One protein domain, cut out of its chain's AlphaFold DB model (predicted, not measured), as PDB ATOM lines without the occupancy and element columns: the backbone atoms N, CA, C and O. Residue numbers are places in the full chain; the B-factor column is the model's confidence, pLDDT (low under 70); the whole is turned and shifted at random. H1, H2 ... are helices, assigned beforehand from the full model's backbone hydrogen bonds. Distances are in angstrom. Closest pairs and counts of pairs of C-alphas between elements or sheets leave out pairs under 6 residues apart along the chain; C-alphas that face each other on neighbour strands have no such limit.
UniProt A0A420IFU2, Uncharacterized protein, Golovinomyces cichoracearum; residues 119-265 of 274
ATOM      1  N   PRO A 119     -28.678  -6.198  21.577       74.25
ATOM      2  CA  PRO A 119     -29.149  -5.137  20.677       74.25
ATOM      3  C   PRO A 119     -30.588  -5.370  20.190       74.25
ATOM      4  O   PRO A 119     -31.314  -4.419  19.911       74.25
ATOM      5  N   GLU A 120     -31.033  -6.624  20.165       72.88
ATOM      6  CA  GLU A 120     -32.415  -7.005  19.866       72.88
ATOM      7  C   GLU A 120     -33.409  -6.493  20.915       72.88
ATOM      8  O   GLU A 120     -34.483  -6.017  20.554       72.88
ATOM      9  N   LYS A 121     -33.030  -6.460  22.201       75.19
ATOM     10  CA  LYS A 121     -33.868  -5.872  23.261       75.19
ATOM     11  C   LYS A 121     -34.014  -4.362  23.100       75.19
ATOM     12  O   LYS A 121     -35.087  -3.817  23.342       75.19
ATOM     13  N   LEU A 122     -32.951  -3.676  22.672       78.12
ATOM     14  CA  LEU A 122     -33.018  -2.245  22.362       78.12
ATOM     15  C   LEU A 122     -33.958  -1.992  21.183       78.12
ATOM     16  O   LEU A 122     -34.791  -1.093  21.254       78.12
ATOM     17  N   ARG A 123     -33.844  -2.798  20.121       81.31
ATOM     18  CA  ARG A 123     -34.742  -2.733  18.968       81.31
ATOM     19  C   ARG A 123     -36.197  -2.946  19.381       81.31
ATOM     20  O   ARG A 123     -37.012  -2.090  19.064       81.31
ATOM     21  N   ALA A 124     -36.504  -3.998  20.136       79.81
ATOM     22  CA  ALA A 124     -37.859  -4.277  20.616       79.81
ATOM     23  C   ALA A 124     -38.418  -3.140  21.496       79.81
ATOM     24  O   ALA A 124     -39.569  -2.728  21.347       79.81
ATOM     25  N   ASN A 125     -37.594  -2.570  22.382       81.25
ATOM     26  CA  ASN A 125     -37.987  -1.419  23.199       81.25
ATOM     27  C   ASN A 125     -38.212  -0.153  22.362       81.25
ATOM     28  O   ASN A 125     -39.116   0.620  22.668       81.25
ATOM     29  N   LEU A 126     -37.422   0.063  21.308       80.06
ATOM     30  CA  LEU A 126     -37.596   1.186  20.388       80.06
ATOM     31  C   LEU A 126     -38.845   1.004  19.508       80.06
ATOM     32  O   LEU A 126     -39.579   1.965  19.295       80.06
ATOM     33  N   GLU A 127     -39.118  -0.219  19.046       80.31
ATOM     34  CA  GLU A 127     -40.358  -0.562  18.340       80.31
ATOM     35  C   GLU A 127     -41.564  -0.258  19.237       80.31
ATOM     36  O   GLU A 127     -42.483   0.446  18.825       80.31
ATOM     37  N   ARG A 128     -41.518  -0.665  20.511       77.94
ATOM     38  CA  ARG A 128     -42.573  -0.357  21.485       77.94
ATOM     39  C   ARG A 128     -42.692   1.137  21.780       77.94
ATOM     40  O   ARG A 128     -43.803   1.651  21.821       77.94
ATOM     41  N   PHE A 129     -41.570   1.837  21.936       79.94
ATOM     42  CA  PHE A 129     -41.544   3.292  22.092       79.94
ATOM     43  C   PHE A 129     -42.248   3.986  20.922       79.94
ATOM     44  O   PHE A 129     -43.038   4.906  21.132       79.94
ATOM     45  N   TYR A 130     -42.015   3.516  19.696       80.12
ATOM     46  CA  TYR A 130     -42.712   4.023  18.526       80.12
ATOM     47  C   TYR A 130     -44.225   3.753  18.614       80.12
ATOM     48  O   TYR A 130     -45.013   4.696  18.530       80.12
ATOM     49  N   MET A 131     -44.631   2.506  18.882       79.25
ATOM     50  CA  MET A 131     -46.050   2.112  18.933       79.25
ATOM     51  C   MET A 131     -46.882   2.808  19.981       79.25
ATOM     52  O   MET A 131     -48.084   2.944  19.780       79.25
ATOM     53  N   THR A 132     -46.289   3.127  21.128       78.38
ATOM     54  CA  THR A 132     -47.048   3.651  22.261       78.38
ATOM     55  C   THR A 132     -46.823   5.134  22.451       78.38
ATOM     56  O   THR A 132     -47.757   5.837  22.789       78.38
ATOM     57  N   ILE A 133     -45.597   5.635  22.273       78.69
ATOM     58  CA  ILE A 133     -45.275   7.032  22.594       78.69
ATOM     59  C   ILE A 133     -45.373   7.911  21.352       78.69
ATOM     60  O   ILE A 133     -45.952   8.994  21.415       78.69
ATOM     61  N   VAL A 134     -44.820   7.471  20.220       76.75
ATOM     62  CA  VAL A 134     -44.788   8.294  18.999       76.75
ATOM     63  C   VAL A 134     -46.183   8.420  18.386       76.75
ATOM     64  O   VAL A 134     -46.606   9.531  18.066       76.75
ATOM     65  N   THR A 135     -46.920   7.317  18.269       75.56
ATOM     66  CA  THR A 135     -48.319   7.305  17.802       75.56
ATOM     67  C   THR A 135     -49.225   8.165  18.688       75.56
ATOM     68  O   THR A 135     -49.926   9.034  18.164       75.56
ATOM     69  N   ASP A 136     -49.152   8.012  20.015       76.19
ATOM     70  CA  ASP A 136     -49.937   8.796  20.974       76.19
ATOM     71  C   ASP A 136     -49.583  10.284  20.907       76.19
ATOM     72  O   ASP A 136     -50.478  11.133  20.920       76.19
ATOM     73  N   LEU A 137     -48.295  10.625  20.779       77.69
ATOM     74  CA  LEU A 137     -47.844  12.010  20.650       77.69
ATOM     75  C   LEU A 137     -48.359  12.651  19.358       77.69
ATOM     76  O   LEU A 137     -48.819  13.793  19.375       77.69
ATOM     77  N   ILE A 138     -48.315  11.932  18.234       75.69
ATOM     78  CA  ILE A 138     -48.817  12.440  16.954       75.69
ATOM     79  C   ILE A 138     -50.342  12.544  16.968       75.69
ATOM     80  O   ILE A 138     -50.887  13.534  16.470       75.69
ATOM     81  N   GLY A 139     -51.035  11.574  17.568       72.31
ATOM     82  CA  GLY A 139     -52.471  11.640  17.823       72.31
ATOM     83  C   GLY A 139     -52.820  12.891  18.628       72.31
ATOM     84  O   GLY A 139     -53.601  13.731  18.175       72.31
ATOM     85  N   PHE A 140     -52.150  13.096  19.764       74.75
ATOM     86  CA  PHE A 140     -52.296  14.284  20.604       74.75
ATOM     87  C   PHE A 140     -52.018  15.585  19.837       74.75
ATOM     88  O   PHE A 140     -52.795  16.540  19.912       74.75
ATOM     89  N   TRP A 141     -50.965  15.621  19.018       75.25
ATOM     90  CA  TRP A 141     -50.628  16.794  18.212       75.25
ATOM     91  C   TRP A 141     -51.656  17.072  17.107       75.25
ATOM     92  O   TRP A 141     -51.997  18.217  16.802       75.25
ATOM     93  N   LYS A 142     -52.221  16.032  16.497       72.31
ATOM     94  CA  LYS A 142     -53.338  16.190  15.562       72.31
ATOM     95  C   LYS A 142     -54.570  16.735  16.270       72.31
ATOM     96  O   LYS A 142     -55.249  17.600  15.712       72.31
ATOM     97  N   HIS A 143     -54.823  16.312  17.505       70.50
ATOM     98  CA  HIS A 143     -55.899  16.866  18.317       70.50
ATOM     99  C   HIS A 143     -55.669  18.341  18.667       70.50
ATOM    100  O   HIS A 143     -56.598  19.133  18.500       70.50
ATOM    101  N   ILE A 144     -54.450  18.749  19.045       75.62
ATOM    102  CA  ILE A 144     -54.152  20.167  19.306       75.62
ATOM    103  C   ILE A 144     -54.273  21.007  18.027       75.62
ATOM    104  O   ILE A 144     -54.872  22.083  18.039       75.62
ATOM    105  N   SER A 145     -53.800  20.485  16.889       70.56
ATOM    106  CA  SER A 145     -53.936  21.152  15.590       70.56
ATOM    107  C   SER A 145     -55.406  21.299  15.177       70.56
ATOM    108  O   SER A 145     -55.790  22.331  14.630       70.56
ATOM    109  N   ARG A 146     -56.250  20.306  15.490       68.44
ATOM    110  CA  ARG A 146     -57.700  20.340  15.239       68.44
ATOM    111  C   ARG A 146     -58.430  21.329  16.148       68.44
ATOM    112  O   ARG A 146     -59.303  22.043  15.667       68.44
ATOM    113  N   LEU A 147     -58.071  21.410  17.431       68.94
ATOM    114  CA  LEU A 147     -58.603  22.441  18.333       68.94
ATOM    115  C   LEU A 147     -58.261  23.843  17.816       68.94
ATOM    116  O   LEU A 147     -59.110  24.732  17.824       68.94
ATOM    117  N   ARG A 148     -57.049  24.007  17.272       72.62
ATOM    118  CA  ARG A 148     -56.600  25.254  16.649       72.62
ATOM    119  C   ARG A 148     -57.297  25.564  15.320       72.62
ATOM    120  O   ARG A 148     -57.399  26.734  14.970       72.62
ATOM    121  N   SER A 149     -57.780  24.568  14.574       68.75
ATOM    122  CA  SER A 149     -58.390  24.784  13.254       68.75
ATOM    123  C   SER A 149     -59.868  25.191  13.288       68.75
ATOM    124  O   SER A 149     -60.433  25.444  12.228       68.75
ATOM    125  N   TRP A 150     -60.500  25.268  14.470       66.75
ATOM    126  CA  TRP A 150     -61.902  25.700  14.658       66.75
ATOM    127  C   TRP A 150     -62.957  24.925  13.841       66.75
ATOM    128  O   TRP A 150     -64.115  25.338  13.761       66.75
ATOM    129  N   ASN A 151     -62.597  23.768  13.274       68.88
ATOM    130  CA  ASN A 151     -63.482  22.998  12.395       68.88
ATOM    131  C   ASN A 151     -64.721  22.447  13.139       68.88
ATOM    132  O   ASN A 151     -65.785  22.264  12.554       68.88
ATOM    133  N   GLU A 152     -64.620  22.247  14.458       71.38
ATOM    134  CA  GLU A 152     -65.732  21.843  15.324       71.38
ATOM    135  C   GLU A 152     -66.165  22.967  16.270       71.38
ATOM    136  O   GLU A 152     -65.885  22.956  17.471       71.38
ATOM    137  N   ARG A 153     -66.915  23.930  15.725       72.81
ATOM    138  CA  ARG A 153     -67.374  25.125  16.453       72.81
ATOM    139  C   ARG A 153     -68.034  24.824  17.806       72.81
ATOM    140  O   ARG A 153     -67.768  25.532  18.768       72.81
ATOM    141  N   LYS A 154     -68.847  23.762  17.907       76.56
ATOM    142  CA  LYS A 154     -69.558  23.406  19.152       76.56
ATOM    143  C   LYS A 154     -68.606  23.003  20.286       76.56
ATOM    144  O   LYS A 154     -68.758  23.495  21.396       76.56
ATOM    145  N   ARG A 155     -67.603  22.161  20.006       73.31
ATOM    146  CA  ARG A 155     -66.630  21.702  21.015       73.31
ATOM    147  C   ARG A 155     -65.651  22.803  21.395       73.31
ATOM    148  O   ARG A 155     -65.426  23.025  22.582       73.31
ATOM    149  N   THR A 156     -65.115  23.530  20.414       77.31
ATOM    150  CA  THR A 156     -64.205  24.654  20.680       77.31
ATOM    151  C   THR A 156     -64.887  25.731  21.523       77.31
ATOM    152  O   THR A 156     -64.257  26.283  22.420       77.31
ATOM    153  N   PHE A 157     -66.185  25.975  21.312       81.88
ATOM    154  CA  PHE A 157     -66.958  26.905  22.132       81.88
ATOM    155  C   PHE A 157     -67.097  26.447  23.589       81.88
ATOM    156  O   PHE A 157     -66.936  27.269  24.483       81.88
ATOM    157  N   THR A 158     -67.326  25.154  23.857       81.88
ATOM    158  CA  THR A 158     -67.352  24.625  25.234       81.88
ATOM    159  C   THR A 158     -66.013  24.830  25.939       81.88
ATOM    160  O   THR A 158     -65.989  25.334  27.058       81.88
ATOM    161  N   PHE A 159     -64.893  24.522  25.273       81.06
ATOM    162  CA  PHE A 159     -63.559  24.767  25.834       81.06
ATOM    163  C   PHE A 159     -63.298  26.259  26.071       81.06
ATOM    164  O   PHE A 159     -62.798  26.628  27.132       81.06
ATOM    165  N   ALA A 160     -63.677  27.121  25.125       83.44
ATOM    166  CA  ALA A 160     -63.541  28.568  25.258       83.44
ATOM    167  C   ALA A 160     -64.406  29.134  26.397       83.44
ATOM    168  O   ALA A 160     -63.950  30.001  27.140       83.44
ATOM    169  N   MET A 161     -65.624  28.621  26.578       85.94
ATOM    170  CA  MET A 161     -66.500  28.985  27.693       85.94
ATOM    171  C   MET A 161     -65.902  28.565  29.033       85.94
ATOM    172  O   MET A 161     -65.758  29.406  29.913       85.94
ATOM    173  N   CYS A 162     -65.471  27.308  29.177       86.62
ATOM    174  CA  CYS A 162     -64.800  26.842  30.394       86.62
ATOM    175  C   CYS A 162     -63.539  27.659  30.706       86.62
ATOM    176  O   CYS A 162     -63.333  28.032  31.856       86.62
ATOM    177  N   TYR A 163     -62.737  27.989  29.690       87.94
ATOM    178  CA  TYR A 163     -61.561  28.847  29.836       87.94
ATOM    179  C   TYR A 163     -61.929  30.259  30.310       87.94
ATOM    180  O   TYR A 163     -61.308  30.785  31.230       87.94
ATOM    181  N   THR A 164     -62.965  30.862  29.720       86.81
ATOM    182  CA  THR A 164     -63.416  32.216  30.082       86.81
ATOM    183  C   THR A 164     -63.955  32.252  31.510       86.81
ATOM    184  O   THR A 164     -63.633  33.166  32.260       86.81
ATOM    185  N   ILE A 165     -64.712  31.227  31.915       90.19
ATOM    186  CA  ILE A 165     -65.211  31.061  33.286       90.19
ATOM    187  C   ILE A 165     -64.038  30.885  34.257       90.19
ATOM    188  O   ILE A 165     -63.969  31.586  35.261       90.19
ATOM    189  N   ALA A 166     -63.081  30.007  33.950       90.94
ATOM    190  CA  ALA A 166     -61.906  29.791  34.793       90.94
ATOM    191  C   ALA A 166     -61.075  31.069  34.977       90.94
ATOM    192  O   ALA A 166     -60.596  31.338  36.077       90.94
ATOM    193  N   CYS A 167     -60.949  31.868  33.914       88.88
ATOM    194  CA  CYS A 167     -60.302  33.174  33.945       88.88
ATOM    195  C   CYS A 167     -61.090  34.186  34.796       88.88
ATOM    196  O   CYS A 167     -60.500  34.886  35.609       88.88
ATOM    197  N   ALA A 168     -62.423  34.220  34.681       91.06
ATOM    198  CA  ALA A 168     -63.275  35.130  35.452       91.06
ATOM    199  C   ALA A 168     -63.198  34.905  36.973       91.06
ATOM    200  O   ALA A 168     -63.377  35.850  37.736       91.06
ATOM    201  N   PHE A 169     -62.925  33.672  37.408       90.25
ATOM    202  CA  PHE A 169     -62.773  33.325  38.823       90.25
ATOM    203  C   PHE A 169     -61.311  33.304  39.311       90.25
ATOM    204  O   PHE A 169     -61.093  33.092  40.499       90.25
ATOM    205  N   ASP A 170     -60.324  33.520  38.431       90.56
ATOM    206  CA  ASP A 170     -58.879  33.384  38.709       90.56
ATOM    207  C   ASP A 170     -58.451  31.955  39.140       90.56
ATOM    208  O   ASP A 170     -57.469  31.725  39.843       90.56
ATOM    209  N   ILE A 171     -59.203  30.943  38.685       91.50
ATOM    210  CA  ILE A 171     -59.048  29.509  39.020       91.50
ATOM    211  C   ILE A 171     -58.416  28.761  37.822       91.50
ATOM    212  O   ILE A 171     -58.641  27.573  37.584       91.50
ATOM    213  N   LEU A 172     -57.604  29.448  37.011       90.06
ATOM    214  CA  LEU A 172     -57.066  28.896  35.761       90.06
ATOM    215  C   LEU A 172     -56.125  27.701  35.991       90.06
ATOM    216  O   LEU A 172     -56.247  26.665  35.341       90.06
ATOM    217  N   LEU A 173     -55.194  27.819  36.936       89.38
ATOM    218  CA  LEU A 173     -54.240  26.751  37.243       89.38
ATOM    219  C   LEU A 173     -54.928  25.463  37.755       89.38
ATOM    220  O   LEU A 173     -54.698  24.396  37.177       89.38
ATOM    221  N   PRO A 174     -55.801  25.510  38.782       89.69
ATOM    222  CA  PRO A 174     -56.484  24.310  39.270       89.69
ATOM    223  C   PRO A 174     -57.476  23.714  38.259       89.69
ATOM    224  O   PRO A 174     -57.618  22.495  38.225       89.69
ATOM    225  N   THR A 175     -58.112  24.509  37.389       87.94
ATOM    226  CA  THR A 175     -58.959  23.956  36.309       87.94
ATOM    227  C   THR A 175     -58.143  23.206  35.260       87.94
ATOM    228  O   THR A 175     -58.561  22.131  34.828       87.94
ATOM    229  N   MET A 176     -56.952  23.696  34.904       85.25
ATOM    230  CA  MET A 176     -56.032  22.989  34.004       85.25
ATOM    231  C   MET A 176     -55.539  21.668  34.604       85.25
ATOM    232  O   MET A 176     -55.554  20.638  33.929       85.25
ATOM    233  N   ILE A 177     -55.154  21.666  35.884       89.56
ATOM    234  CA  ILE A 177     -54.722  20.447  36.585       89.56
ATOM    235  C   ILE A 177     -55.892  19.464  36.716       89.56
ATOM    236  O   ILE A 177     -55.745  18.287  36.395       89.56
ATOM    237  N   SER A 178     -57.075  19.939  37.112       87.44
ATOM    238  CA  SER A 178     -58.273  19.105  37.222       87.44
ATOM    239  C   SER A 178     -58.670  18.500  35.877       87.44
ATOM    240  O   SER A 178     -59.070  17.341  35.836       87.44
ATOM    241  N   PHE A 179     -58.536  19.241  34.776       84.25
ATOM    242  CA  PHE A 179     -58.792  18.721  33.435       84.25
ATOM    243  C   PHE A 179     -57.842  17.567  33.080       84.25
ATOM    244  O   PHE A 179     -58.299  16.538  32.586       84.25
ATOM    245  N   LEU A 180     -56.546  17.686  33.396       83.12
ATOM    246  CA  LEU A 180     -55.575  16.599  33.199       83.12
ATOM    247  C   LEU A 180     -55.874  15.380  34.083       83.12
ATOM    248  O   LEU A 180     -55.783  14.241  33.619       83.12
ATOM    249  N   ILE A 181     -56.276  15.609  35.336       86.06
ATOM    250  CA  ILE A 181     -56.662  14.544  36.271       86.06
ATOM    251  C   ILE A 181     -57.897  13.801  35.753       86.06
ATOM    252  O   ILE A 181     -57.887  12.573  35.685       86.06
ATOM    253  N   ILE A 182     -58.933  14.524  35.320       85.69
ATOM    254  CA  ILE A 182     -60.156  13.938  34.750       85.69
ATOM    255  C   ILE A 182     -59.828  13.114  33.503       85.69
ATOM    256  O   ILE A 182     -60.339  12.008  33.353       85.69
ATOM    257  N   LEU A 183     -58.939  13.609  32.639       77.25
ATOM    258  CA  LEU A 183     -58.524  12.890  31.436       77.25
ATOM    259  C   LEU A 183     -57.751  11.595  31.745       77.25
ATOM    260  O   LEU A 183     -57.776  10.664  30.941       77.25
ATOM    261  N   THR A 184     -57.078  11.541  32.898       80.44
ATOM    262  CA  THR A 184     -56.303  10.378  33.351       80.44
ATOM    263  C   THR A 184     -57.183   9.346  34.059       80.44
ATOM    264  O   THR A 184     -57.047   8.153  33.812       80.44
ATOM    265  N   ILE A 185     -58.098   9.792  34.927       87.06
ATOM    266  CA  ILE A 185     -58.931   8.916  35.769       87.06
ATOM    267  C   ILE A 185     -60.181   8.423  35.032       87.06
ATOM    268  O   ILE A 185     -60.657   7.327  35.313       87.06
ATOM    269  N   TYR A 186     -60.729   9.211  34.101       80.25
ATOM    270  CA  TYR A 186     -62.001   8.915  33.445       80.25
ATOM    271  C   TYR A 186     -61.812   8.673  31.932       80.25
ATOM    272  O   TYR A 186     -61.861   9.616  31.132       80.25
ATOM    273  N   PRO A 187     -61.649   7.402  31.503       72.00
ATOM    274  CA  PRO A 187     -61.483   7.033  30.095       72.00
ATOM    275  C   PRO A 187     -62.573   7.577  29.151       72.00
ATOM    276  O   PRO A 187     -62.236   7.997  28.040       72.00
ATOM    277  N   PRO A 188     -63.860   7.664  29.550       72.38
ATOM    278  CA  PRO A 188     -64.894   8.219  28.679       72.38
ATOM    279  C   PRO A 188     -64.776   9.738  28.457       72.38
ATOM    280  O   PRO A 188     -65.201  10.232  27.416       72.38
ATOM    281  N   ALA A 189     -64.164  10.506  29.373       66.56
ATOM    282  CA  ALA A 189     -63.843  11.912  29.079       66.56
ATOM    283  C   ALA A 189     -62.770  12.002  27.998       66.56
ATOM    284  O   ALA A 189     -62.833  12.900  27.160       66.56
ATOM    285  N   ARG A 190     -61.817  11.059  27.967       67.00
ATOM    286  CA  ARG A 190     -60.827  10.990  26.891       67.00
ATOM    287  C   ARG A 190     -61.500  10.710  25.555       67.00
ATOM    288  O   ARG A 190     -61.198  11.422  24.610       67.00
ATOM    289  N   SER A 191     -62.453   9.781  25.475       63.84
ATOM    290  CA  SER A 191     -63.169   9.506  24.218       63.84
ATOM    291  C   SER A 191     -64.118  10.637  23.793       63.84
ATOM    292  O   SER A 191     -64.259  10.900  22.601       63.84
ATOM    293  N   PHE A 192     -64.721  11.364  24.738       68.12
ATOM    294  CA  PHE A 192     -65.575  12.519  24.440       68.12
ATOM    295  C   PHE A 192     -64.770  13.752  24.000       68.12
ATOM    296  O   PHE A 192     -65.086  14.404  23.001       68.12
ATOM    297  N   CYS A 193     -63.701  14.084  24.729       64.56
ATOM    298  CA  CYS A 193     -62.827  15.209  24.404       64.56
ATOM    299  C   CYS A 193     -61.890  14.901  23.234       64.56
ATOM    300  O   CYS A 193     -61.490  15.829  22.534       64.56
ATOM    301  N   PHE A 194     -61.567  13.631  22.997       65.75
ATOM    302  CA  PHE A 194     -60.683  13.141  21.944       65.75
ATOM    303  C   PHE A 194     -61.249  11.833  21.374       65.75
ATOM    304  O   PHE A 194     -60.774  10.750  21.717       65.75
ATOM    305  N   PRO A 195     -62.269  11.898  20.497       62.06
ATOM    306  CA  PRO A 195     -62.743  10.696  19.828       62.06
ATOM    307  C   PRO A 195     -61.574  10.074  19.062       62.06
ATOM    308  O   PRO A 195     -60.929  10.765  18.263       62.06
ATOM    309  N   GLN A 196     -61.297   8.797  19.341       54.81
ATOM    310  CA  GLN A 196     -60.282   8.009  18.648       54.81
ATOM    311  C   GLN A 196     -60.674   7.955  17.173       54.81
ATOM    312  O   GLN A 196     -61.576   7.224  16.773       54.81
ATOM    313  N   ARG A 197     -60.063   8.823  16.369       56.59
ATOM    314  CA  ARG A 197     -60.244   8.836  14.923       56.59
ATOM    315  C   ARG A 197     -58.957   8.307  14.304       56.59
ATOM    316  O   ARG A 197     -57.897   8.791  14.709       56.59
ATOM    317  N   PRO A 198     -59.043   7.405  13.311       54.97
ATOM    318  CA  PRO A 198     -57.880   6.846  12.641       54.97
ATOM    319  C   PRO A 198     -56.868   7.915  12.271       54.97
ATOM    320  O   PRO A 198     -57.199   8.915  11.612       54.97
ATOM    321  N   ILE A 199     -55.628   7.710  12.705       55.56
ATOM    322  CA  ILE A 199     -54.554   8.675  12.491       55.56
ATOM    323  C   ILE A 199     -54.347   8.848  10.980       55.56
ATOM    324  O   ILE A 199     -54.261   9.987  10.513       55.56
ATOM    325  N   ALA A 200     -54.419   7.763  10.208       51.66
ATOM    326  CA  ALA A 200     -54.307   7.727   8.749       51.66
ATOM    327  C   ALA A 200     -55.330   8.593   7.978       51.66
ATOM    328  O   ALA A 200     -55.033   9.106   6.900       51.66
ATOM    329  N   ILE A 201     -56.529   8.806   8.528       50.09
ATOM    330  CA  ILE A 201     -57.655   9.441   7.812       50.09
ATOM    331  C   ILE A 201     -57.684  10.971   8.011       50.09
ATOM    332  O   ILE A 201     -58.385  11.708   7.307       50.09
ATOM    333  N   SER A 202     -56.898  11.487   8.959       44.22
ATOM    334  CA  SER A 202     -56.910  12.900   9.340       44.22
ATOM    335  C   SER A 202     -55.807  13.717   8.654       44.22
ATOM    336  O   SER A 202     -54.614  13.588   8.936       44.22
ATOM    337  N   ASN A 203     -56.221  14.632   7.776       45.31
ATOM    338  CA  ASN A 203     -55.346  15.640   7.185       45.31
ATOM    339  C   ASN A 203     -55.079  16.754   8.221       45.31
ATOM    340  O   ASN A 203     -55.998  17.485   8.598       45.31
ATOM    341  N   SER A 204     -53.830  16.912   8.679       45.59
ATOM    342  CA  SER A 204     -53.453  17.859   9.754       45.59
ATOM    343  C   SER A 204     -53.682  19.337   9.405       45.59
ATOM    344  O   SER A 204     -53.732  20.178  10.304       45.59
ATOM    345  N   ARG A 205     -53.832  19.644   8.108       40.41
ATOM    346  CA  ARG A 205     -53.939  21.005   7.564       40.41
ATOM    347  C   ARG A 205     -55.365  21.439   7.214       40.41
ATOM    348  O   ARG A 205     -55.646  22.627   7.294       40.41
ATOM    349  N   SER A 206     -56.251  20.519   6.829       41.22
ATOM    350  CA  SER A 206     -57.598  20.864   6.337       41.22
ATOM    351  C   SER A 206     -58.736  20.376   7.229       41.22
ATOM    352  O   SER A 206     -59.869  20.792   7.024       41.22
ATOM    353  N   GLY A 207     -58.478  19.493   8.202       43.72
ATOM    354  CA  GLY A 207     -59.533  18.942   9.064       43.72
ATOM    355  C   GLY A 207     -60.603  18.133   8.318       43.72
ATOM    356  O   GLY A 207     -61.579  17.717   8.939       43.72
ATOM    357  N   THR A 208     -60.424  17.905   7.014       42.47
ATOM    358  CA  THR A 208     -61.322  17.127   6.166       42.47
ATOM    359  C   THR A 208     -60.914  15.659   6.160       42.47
ATOM    360  O   THR A 208     -59.733  15.312   6.108       42.47
ATOM    361  N   GLU A 209     -61.929  14.811   6.255       51.47
ATOM    362  CA  GLU A 209     -61.849  13.356   6.270       51.47
ATOM    363  C   GLU A 209     -61.623  12.847   4.845       51.47
ATOM    364  O   GLU A 209     -62.423  13.120   3.952       51.47
ATOM    365  N   LYS A 210     -60.508  12.149   4.607       51.41
ATOM    366  CA  LYS A 210     -60.329  11.408   3.355       51.41
ATOM    367  C   LYS A 210     -61.018  10.061   3.522       51.41
ATOM    368  O   LYS A 210     -60.505   9.203   4.229       51.41
ATOM    369  N   THR A 211     -62.163   9.867   2.879       50.56
ATOM    370  CA  THR A 211     -62.770   8.535   2.778       50.56
ATOM    371  C   THR A 211     -61.783   7.610   2.057       50.56
ATOM    372  O   THR A 211     -61.403   7.933   0.923       50.56
ATOM    373  N   PRO A 212     -61.322   6.508   2.675       51.00
ATOM    374  CA  PRO A 212     -60.490   5.541   1.973       51.00
ATOM    375  C   PRO A 212     -61.262   4.983   0.772       51.00
ATOM    376  O   PRO A 212     -62.490   4.866   0.795       51.00
ATOM    377  N   LYS A 213     -60.541   4.699  -0.316       46.59
ATOM    378  CA  LYS A 213     -61.125   4.131  -1.533       46.59
ATOM    379  C   LYS A 213     -61.702   2.758  -1.163       46.59
ATOM    380  O   LYS A 213     -60.990   1.917  -0.630       46.59
ATOM    381  N   SER A 214     -63.006   2.598  -1.367       42.03
ATOM    382  CA  SER A 214     -63.803   1.433  -0.964       42.03
ATOM    383  C   SER A 214     -63.105   0.096  -1.253       42.03
ATOM    384  O   SER A 214     -62.784  -0.177  -2.407       42.03
ATOM    385  N   GLY A 215     -62.936  -0.739  -0.221       51.38
ATOM    386  CA  GLY A 215     -62.526  -2.147  -0.341       51.38
ATOM    387  C   GLY A 215     -61.221  -2.533   0.361       51.38
ATOM    388  O   GLY A 215     -60.987  -3.719   0.564       51.38
ATOM    389  N   GLU A 216     -60.399  -1.568   0.774       53.81
ATOM    390  CA  GLU A 216     -59.133  -1.830   1.466       53.81
ATOM    391  C   GLU A 216     -59.271  -1.498   2.959       53.81
ATOM    392  O   GLU A 216     -59.756  -0.417   3.314       53.81
ATOM    393  N   LYS A 217     -58.913  -2.440   3.846       50.09
ATOM    394  CA  LYS A 217     -58.941  -2.237   5.303       50.09
ATOM    395  C   LYS A 217     -57.927  -1.147   5.651       50.09
ATOM    396  O   LYS A 217     -56.731  -1.403   5.753       50.09
ATOM    397  N   ALA A 218     -58.398   0.091   5.764       53.94
ATOM    398  CA  ALA A 218     -57.570   1.205   6.195       53.94
ATOM    399  C   ALA A 218     -57.150   0.960   7.648       53.94
ATOM    400  O   ALA A 218     -58.018   0.873   8.517       53.94
ATOM    401  N   SER A 219     -55.844   0.846   7.902       61.31
ATOM    402  CA  SER A 219     -55.342   0.630   9.259       61.31
ATOM    403  C   SER A 219     -55.684   1.827  10.150       61.31
ATOM    404  O   SER A 219     -55.456   2.989   9.790       61.31
ATOM    405  N   TYR A 220     -56.274   1.532  11.309       57.16
ATOM    406  CA  TYR A 220     -56.782   2.531  12.251       57.16
ATOM    407  C   TYR A 220     -55.646   3.167  13.072       57.16
ATOM    408  O   TYR A 220     -55.704   4.364  13.376       57.16
ATOM    409  N   ASP A 221     -54.584   2.394  13.324       62.41
ATOM    410  CA  ASP A 221     -53.506   2.746  14.257       62.41
ATOM    411  C   ASP A 221     -52.162   3.076  13.579       62.41
ATOM    412  O   ASP A 221     -51.270   3.625  14.226       62.41
ATOM    413  N   SER A 222     -52.003   2.809  12.275       66.50
ATOM    414  CA  SER A 222     -50.811   3.232  11.523       66.50
ATOM    415  C   SER A 222     -50.848   4.732  11.199       66.50
ATOM    416  O   SER A 222     -51.884   5.312  10.853       66.50
ATOM    417  N   LEU A 223     -49.680   5.373  11.265       62.31
ATOM    418  CA  LEU A 223     -49.514   6.784  10.927       62.31
ATOM    419  C   LEU A 223     -49.579   7.003   9.407       62.31
ATOM    420  O   LEU A 223     -50.093   8.031   8.952       62.31
ATOM    421  N   THR A 224     -49.078   6.037   8.635       63.31
ATOM    422  CA  THR A 224     -49.041   6.064   7.164       63.31
ATOM    423  C   THR A 224     -50.302   5.503   6.511       63.31
ATOM    424  O   THR A 224     -50.574   5.831   5.355       63.31
ATOM    425  N   GLY A 225     -51.104   4.725   7.243       60.59
ATOM    426  CA  GLY A 225     -52.362   4.173   6.733       60.59
ATOM    427  C   GLY A 225     -52.168   3.070   5.700       60.59
ATOM    428  O   GLY A 225     -53.003   2.921   4.808       60.59
ATOM    429  N   VAL A 226     -51.057   2.337   5.795       67.56
ATOM    430  CA  VAL A 226     -50.789   1.160   4.964       67.56
ATOM    431  C   VAL A 226     -51.876   0.104   5.207       67.56
ATOM    432  O   VAL A 226     -52.411  -0.012   6.310       67.56
ATOM    433  N   SER A 227     -52.223  -0.624   4.148       63.94
ATOM    434  CA  SER A 227     -53.189  -1.724   4.166       63.94
ATOM    435  C   SER A 227     -52.774  -2.816   5.148       63.94
ATOM    436  O   SER A 227     -51.599  -3.186   5.195       63.94
ATOM    437  N   GLU A 228     -53.722  -3.332   5.929       67.12
ATOM    438  CA  GLU A 228     -53.469  -4.386   6.913       67.12
ATOM    439  C   GLU A 228     -54.220  -5.680   6.560       67.12
ATOM    440  O   GLU A 228     -55.432  -5.671   6.325       67.12
ATOM    441  N   ASN A 229     -53.503  -6.810   6.535       68.62
ATOM    442  CA  ASN A 229     -54.134  -8.130   6.442       68.62
ATOM    443  C   ASN A 229     -54.598  -8.579   7.833       68.62
ATOM    444  O   ASN A 229     -55.717  -9.084   7.982       68.62
ATOM    445  N   TYR A 230     -53.763  -8.324   8.845       66.69
ATOM    446  CA  TYR A 230     -54.046  -8.557  10.259       66.69
ATOM    447  C   TYR A 230     -54.028  -7.247  11.051       66.69
ATOM    448  O   TYR A 230     -53.201  -6.372  10.801       66.69
ATOM    449  N   LEU A 231     -54.918  -7.129  12.039       68.06
ATOM    450  CA  LEU A 231     -55.020  -5.935  12.879       68.06
ATOM    451  C   LEU A 231     -53.666  -5.629  13.547       68.06
ATOM    452  O   LEU A 231     -53.052  -6.506  14.157       68.06
ATOM    453  N   GLY A 232     -53.176  -4.397  13.385       68.56
ATOM    454  CA  GLY A 232     -51.909  -3.940  13.974       68.56
ATOM    455  C   GLY A 232     -50.636  -4.303  13.195       68.56
ATOM    456  O   GLY A 232     -49.555  -3.854  13.572       68.56
ATOM    457  N   GLU A 233     -50.729  -5.043  12.085       74.00
ATOM    458  CA  GLU A 233     -49.574  -5.398  11.241       74.00
ATOM    459  C   GLU A 233     -48.941  -4.172  10.568       74.00
ATOM    460  O   GLU A 233     -47.719  -4.027  10.553       74.00
ATOM    461  N   ALA A 234     -49.765  -3.255  10.053       74.44
ATOM    462  CA  ALA A 234     -49.280  -2.033   9.411       74.44
ATOM    463  C   ALA A 234     -48.484  -1.155  10.388       74.44
ATOM    464  O   ALA A 234     -47.461  -0.572  10.029       74.44
ATOM    465  N   LEU A 235     -48.938  -1.102  11.640       74.81
ATOM    466  CA  LEU A 235     -48.269  -0.382  12.709       74.81
ATOM    467  C   LEU A 235     -46.902  -1.026  13.023       74.81
ATOM    468  O   LEU A 235     -45.893  -0.326  13.054       74.81
ATOM    469  N   GLU A 236     -46.848  -2.355  13.163       78.62
ATOM    470  CA  GLU A 236     -45.619  -3.151  13.364       78.62
ATOM    471  C   GLU A 236     -44.583  -2.986  12.267       78.62
ATOM    472  O   GLU A 236     -43.415  -2.701  12.554       78.62
ATOM    473  N   PHE A 237     -45.018  -3.071  11.015       80.25
ATOM    474  CA  PHE A 237     -44.147  -2.844   9.876       80.25
ATOM    475  C   PHE A 237     -43.555  -1.427   9.886       80.25
ATOM    476  O   PHE A 237     -42.360  -1.238   9.636       80.25
ATOM    477  N   GLU A 238     -44.366  -0.427  10.237       80.75
ATOM    478  CA  GLU A 238     -43.930   0.961  10.334       80.75
ATOM    479  C   GLU A 238     -42.870   1.167  11.431       80.75
ATOM    480  O   GLU A 238     -41.845   1.806  11.174       80.75
ATOM    481  N   ALA A 239     -43.044   0.575  12.619       82.25
ATOM    482  CA  ALA A 239     -42.046   0.682  13.683       82.25
ATOM    483  C   ALA A 239     -40.740  -0.031  13.342       82.25
ATOM    484  O   ALA A 239     -39.667   0.541  13.546       82.25
ATOM    485  N   SER A 240     -40.794  -1.246  12.792       82.19
ATOM    486  CA  SER A 240     -39.574  -1.947  12.383       82.19
ATOM    487  C   SER A 240     -38.821  -1.168  11.300       82.19
ATOM    488  O   SER A 240     -37.592  -1.068  11.363       82.19
ATOM    489  N   ASN A 241     -39.534  -0.547  10.355       85.81
ATOM    490  CA  ASN A 241     -38.928   0.324   9.350       85.81
ATOM    491  C   ASN A 241     -38.312   1.592   9.975       85.81
ATOM    492  O   ASN A 241     -37.214   2.004   9.599       85.81
ATOM    493  N   PHE A 242     -38.962   2.183  10.982       84.69
ATOM    494  CA  PHE A 242     -38.414   3.309  11.742       84.69
ATOM    495  C   PHE A 242     -37.114   2.940  12.476       84.69
ATOM    496  O   PHE A 242     -36.120   3.667  12.388       84.69
ATOM    497  N   VAL A 243     -37.079   1.788  13.156       84.62
ATOM    498  CA  VAL A 243     -35.863   1.317  13.836       84.62
ATOM    499  C   VAL A 243     -34.743   1.041  12.835       84.62
ATOM    500  O   VAL A 243     -33.596   1.437  13.069       84.62
ATOM    501  N   ALA A 244     -35.064   0.426  11.695       85.75
ATOM    502  CA  ALA A 244     -34.105   0.211  10.618       85.75
ATOM    503  C   ALA A 244     -33.529   1.541  10.101       85.75
ATOM    504  O   ALA A 244     -32.313   1.655   9.932       85.75
ATOM    505  N   ALA A 245     -34.357   2.574   9.935       84.56
ATOM    506  CA  ALA A 245     -33.902   3.902   9.531       84.56
ATOM    507  C   ALA A 245     -32.919   4.518  10.546       84.56
ATOM    508  O   ALA A 245     -31.867   5.030  10.156       84.56
ATOM    509  N   ILE A 246     -33.194   4.415  11.852       85.25
ATOM    510  CA  ILE A 246     -32.276   4.891  12.904       85.25
ATOM    511  C   ILE A 246     -30.956   4.115  12.890       85.25
ATOM    512  O   ILE A 246     -29.881   4.712  13.039       85.25
ATOM    513  N   ALA A 247     -31.014   2.797  12.688       85.69
ATOM    514  CA  ALA A 247     -29.821   1.972  12.571       85.69
ATOM    515  C   ALA A 247     -28.951   2.433  11.388       85.69
ATOM    516  O   ALA A 247     -27.753   2.657  11.564       85.69
ATOM    517  N   GLN A 248     -29.553   2.683  10.219       87.69
ATOM    518  CA  GLN A 248     -28.843   3.176   9.034       87.69
ATOM    519  C   GLN A 248     -28.216   4.561   9.250       87.69
ATOM    520  O   GLN A 248     -27.062   4.785   8.870       87.69
ATOM    521  N   ILE A 249     -28.921   5.481   9.917       88.94
ATOM    522  CA  ILE A 249     -28.383   6.808  10.268       88.94
ATOM    523  C   ILE A 249     -27.186   6.670  11.213       88.94
ATOM    524  O   ILE A 249     -26.154   7.312  11.011       88.94
ATOM    525  N   SER A 250     -27.284   5.798  12.217       88.19
ATOM    526  CA  SER A 250     -26.212   5.563  13.191       88.19
ATOM    527  C   SER A 250     -24.963   4.974  12.536       88.19
ATOM    528  O   SER A 250     -23.842   5.416  12.800       88.19
ATOM    529  N   ILE A 251     -25.157   4.002  11.644       88.75
ATOM    530  CA  ILE A 251     -24.099   3.382  10.845       88.75
ATOM    531  C   ILE A 251     -23.427   4.437   9.952       88.75
ATOM    532  O   ILE A 251     -22.205   4.597   9.987       88.75
ATOM    533  N   SER A 252     -24.222   5.229   9.234       86.75
ATOM    534  CA  SER A 252     -23.734   6.314   8.373       86.75
ATOM    535  C   SER A 252     -22.950   7.369   9.161       86.75
ATOM    536  O   SER A 252     -21.893   7.824   8.721       86.75
ATOM    537  N   CYS A 253     -23.409   7.713  10.368       83.44
ATOM    538  CA  CYS A 253     -22.731   8.656  11.253       83.44
ATOM    539  C   CYS A 253     -21.374   8.111  11.735       83.44
ATOM    540  O   CYS A 253     -20.370   8.827  11.682       83.44
ATOM    541  N   LYS A 254     -21.296   6.823  12.107       87.06
ATOM    542  CA  LYS A 254     -20.030   6.156  12.462       87.06
ATOM    543  C   LYS A 254     -19.039   6.147  11.299       87.06
ATOM    544  O   LYS A 254     -17.868   6.474  11.499       87.06
ATOM    545  N   TYR A 255     -19.485   5.809  10.088       87.88
ATOM    546  CA  TYR A 255     -18.617   5.831   8.907       87.88
ATOM    547  C   TYR A 255     -18.142   7.248   8.570       87.88
ATOM    548  O   TYR A 255     -16.956   7.434   8.306       87.88
ATOM    549  N   SER A 256     -19.017   8.252   8.669       85.44
ATOM    550  CA  SER A 256     -18.666   9.664   8.465       85.44
ATOM    551  C   SER A 256     -17.644  10.165   9.496       85.44
ATOM    552  O   SER A 256     -16.636  10.775   9.135       85.44
ATOM    553  N   ALA A 257     -17.831   9.841  10.779       84.00
ATOM    554  CA  ALA A 257     -16.884  10.180  11.840       84.00
ATOM    555  C   ALA A 257     -15.524   9.492  11.631       84.00
ATOM    556  O   ALA A 257     -14.481  10.145  11.701       84.00
ATOM    557  N   LYS A 258     -15.523   8.198  11.283       86.38
ATOM    558  CA  LYS A 258     -14.300   7.451  10.952       86.38
ATOM    559  C   LYS A 258     -13.590   8.056   9.740       86.38
ATOM    560  O   LYS A 258     -12.371   8.200   9.758       86.38
ATOM    561  N   GLN A 259     -14.331   8.458   8.710       85.25
ATOM    562  CA  GLN A 259     -13.772   9.089   7.517       85.25
ATOM    563  C   GLN A 259     -13.147  10.452   7.839       85.25
ATOM    564  O   GLN A 259     -12.045  10.733   7.367       85.25
ATOM    565  N   LYS A 260     -13.780  11.263   8.699       82.44
ATOM    566  CA  LYS A 260     -13.213  12.529   9.194       82.44
ATOM    567  C   LYS A 260     -11.940  12.316  10.014       82.44
ATOM    568  O   LYS A 260     -10.961  13.025   9.793       82.44
ATOM    569  N   LEU A 261     -11.911  11.314  10.894       82.56
ATOM    570  CA  LEU A 261     -10.713  10.966  11.667       82.56
ATOM    571  C   LEU A 261      -9.572  10.476  10.763       82.56
ATOM    572  O   LEU A 261      -8.435  10.918  10.909       82.56
ATOM    573  N   LEU A 262      -9.864   9.628   9.774       83.81
ATOM    574  CA  LEU A 262      -8.872   9.163   8.799       83.81
ATOM    575  C   LEU A 262      -8.384  10.288   7.871       83.81
ATOM    576  O   LEU A 262      -7.217  10.296   7.478       83.81
ATOM    577  N   ALA A 263      -9.245  11.248   7.530       81.25
ATOM    578  CA  ALA A 263      -8.879  12.433   6.756       81.25
ATOM    579  C   ALA A 263      -8.042  13.434   7.572       81.25
ATOM    580  O   ALA A 263      -7.164  14.085   7.012       81.25
ATOM    581  N   SER A 264      -8.281  13.542   8.884       78.56
ATOM    582  CA  SER A 264      -7.454  14.331   9.805       78.56
ATOM    583  C   SER A 264      -6.083  13.680  10.020       78.56
ATOM    584  O   SER A 264      -5.065  14.356   9.907       78.56
ATOM    585  N   ARG A 265      -6.025  12.348  10.179       71.75
ATOM    586  CA  ARG A 265      -4.767  11.592  10.314       71.75
ATOM    587  C   ARG A 265      -3.885  11.654   9.060       71.75
ATOM    588  O   ARG A 265      -2.670  11.683   9.186       71.75
TER     589      ARG A 265
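This is residues 119 to 265 of the 274 residues of an uncharacterized protein of Golovinomyces cichoracearum (UniProt A0A420IFU2). Two long helices, H1 and H5, cross steeply, and the end of H5, residues 248 to 265, sticks out as a free arm. Beyond the other end of H1, H2 turns off at a corner, H3 folds back from it as a V, and short H4 turns again; a long loop, residues 194 to 232, leads from H4 to H5. The printed part has 147 residues with five named helices, H1 to H5 in chain order, and no named strand: all helix. It is loose, with a radius of gyration of the C-alphas of 21.1 A and spans of 68 by 47 by 29 A.

H1, residues 119 to 148, and H2, residues 153 to 168, are close but not clearly touching, about perpendicular at 85 degrees; their closest C-alphas, of Leu 147 and Thr 156, are 6.5 A apart. H3, residues 172 to 185, only just touches H2, with 3 pairs of C-alphas within 8 A and only at the corner; the closest, of Ala 166 and Leu 172, are 5.0 A apart. H4, residues 187 to 193, touches H3 only at the corner, closest at the C-alphas of Leu 183 and Arg 190, 5.4 A. H1 is apart from H3 and H4. With residues 235 to 243 alone, H5, residues 233 to 265, touches residues 123 to 131 of H1; the closest C-alphas, of Glu 127 and Ala 239, are 5.1 A apart. The two run opposite ways at a steep tilt of 69.6 degrees, only just short of about perpendicular. Every O i to N i+4 pair is within hydrogen-bond range in H2, H3, H4 and H5, and 24 of 26 are in H1.

H1 begins at C-alpha 119 (-29.149, -5.137, 20.677) and is 41.2 A long. H2 is 21.9 A, H3 20.1 A and H4 10.1 A from first to last C-alpha. H5 is 47.9 A long and ends at C-alpha 265 (-4.767, 11.592, 10.314).

The farthest C-alphas, of Phe 169 and Arg 265, are 68.2 A apart. The printed part has no cut. The link from H4 to H5 is long, 39 residues. The pLDDT is under 70 at residues 146 to 147, 149 to 151 and 189 to 232.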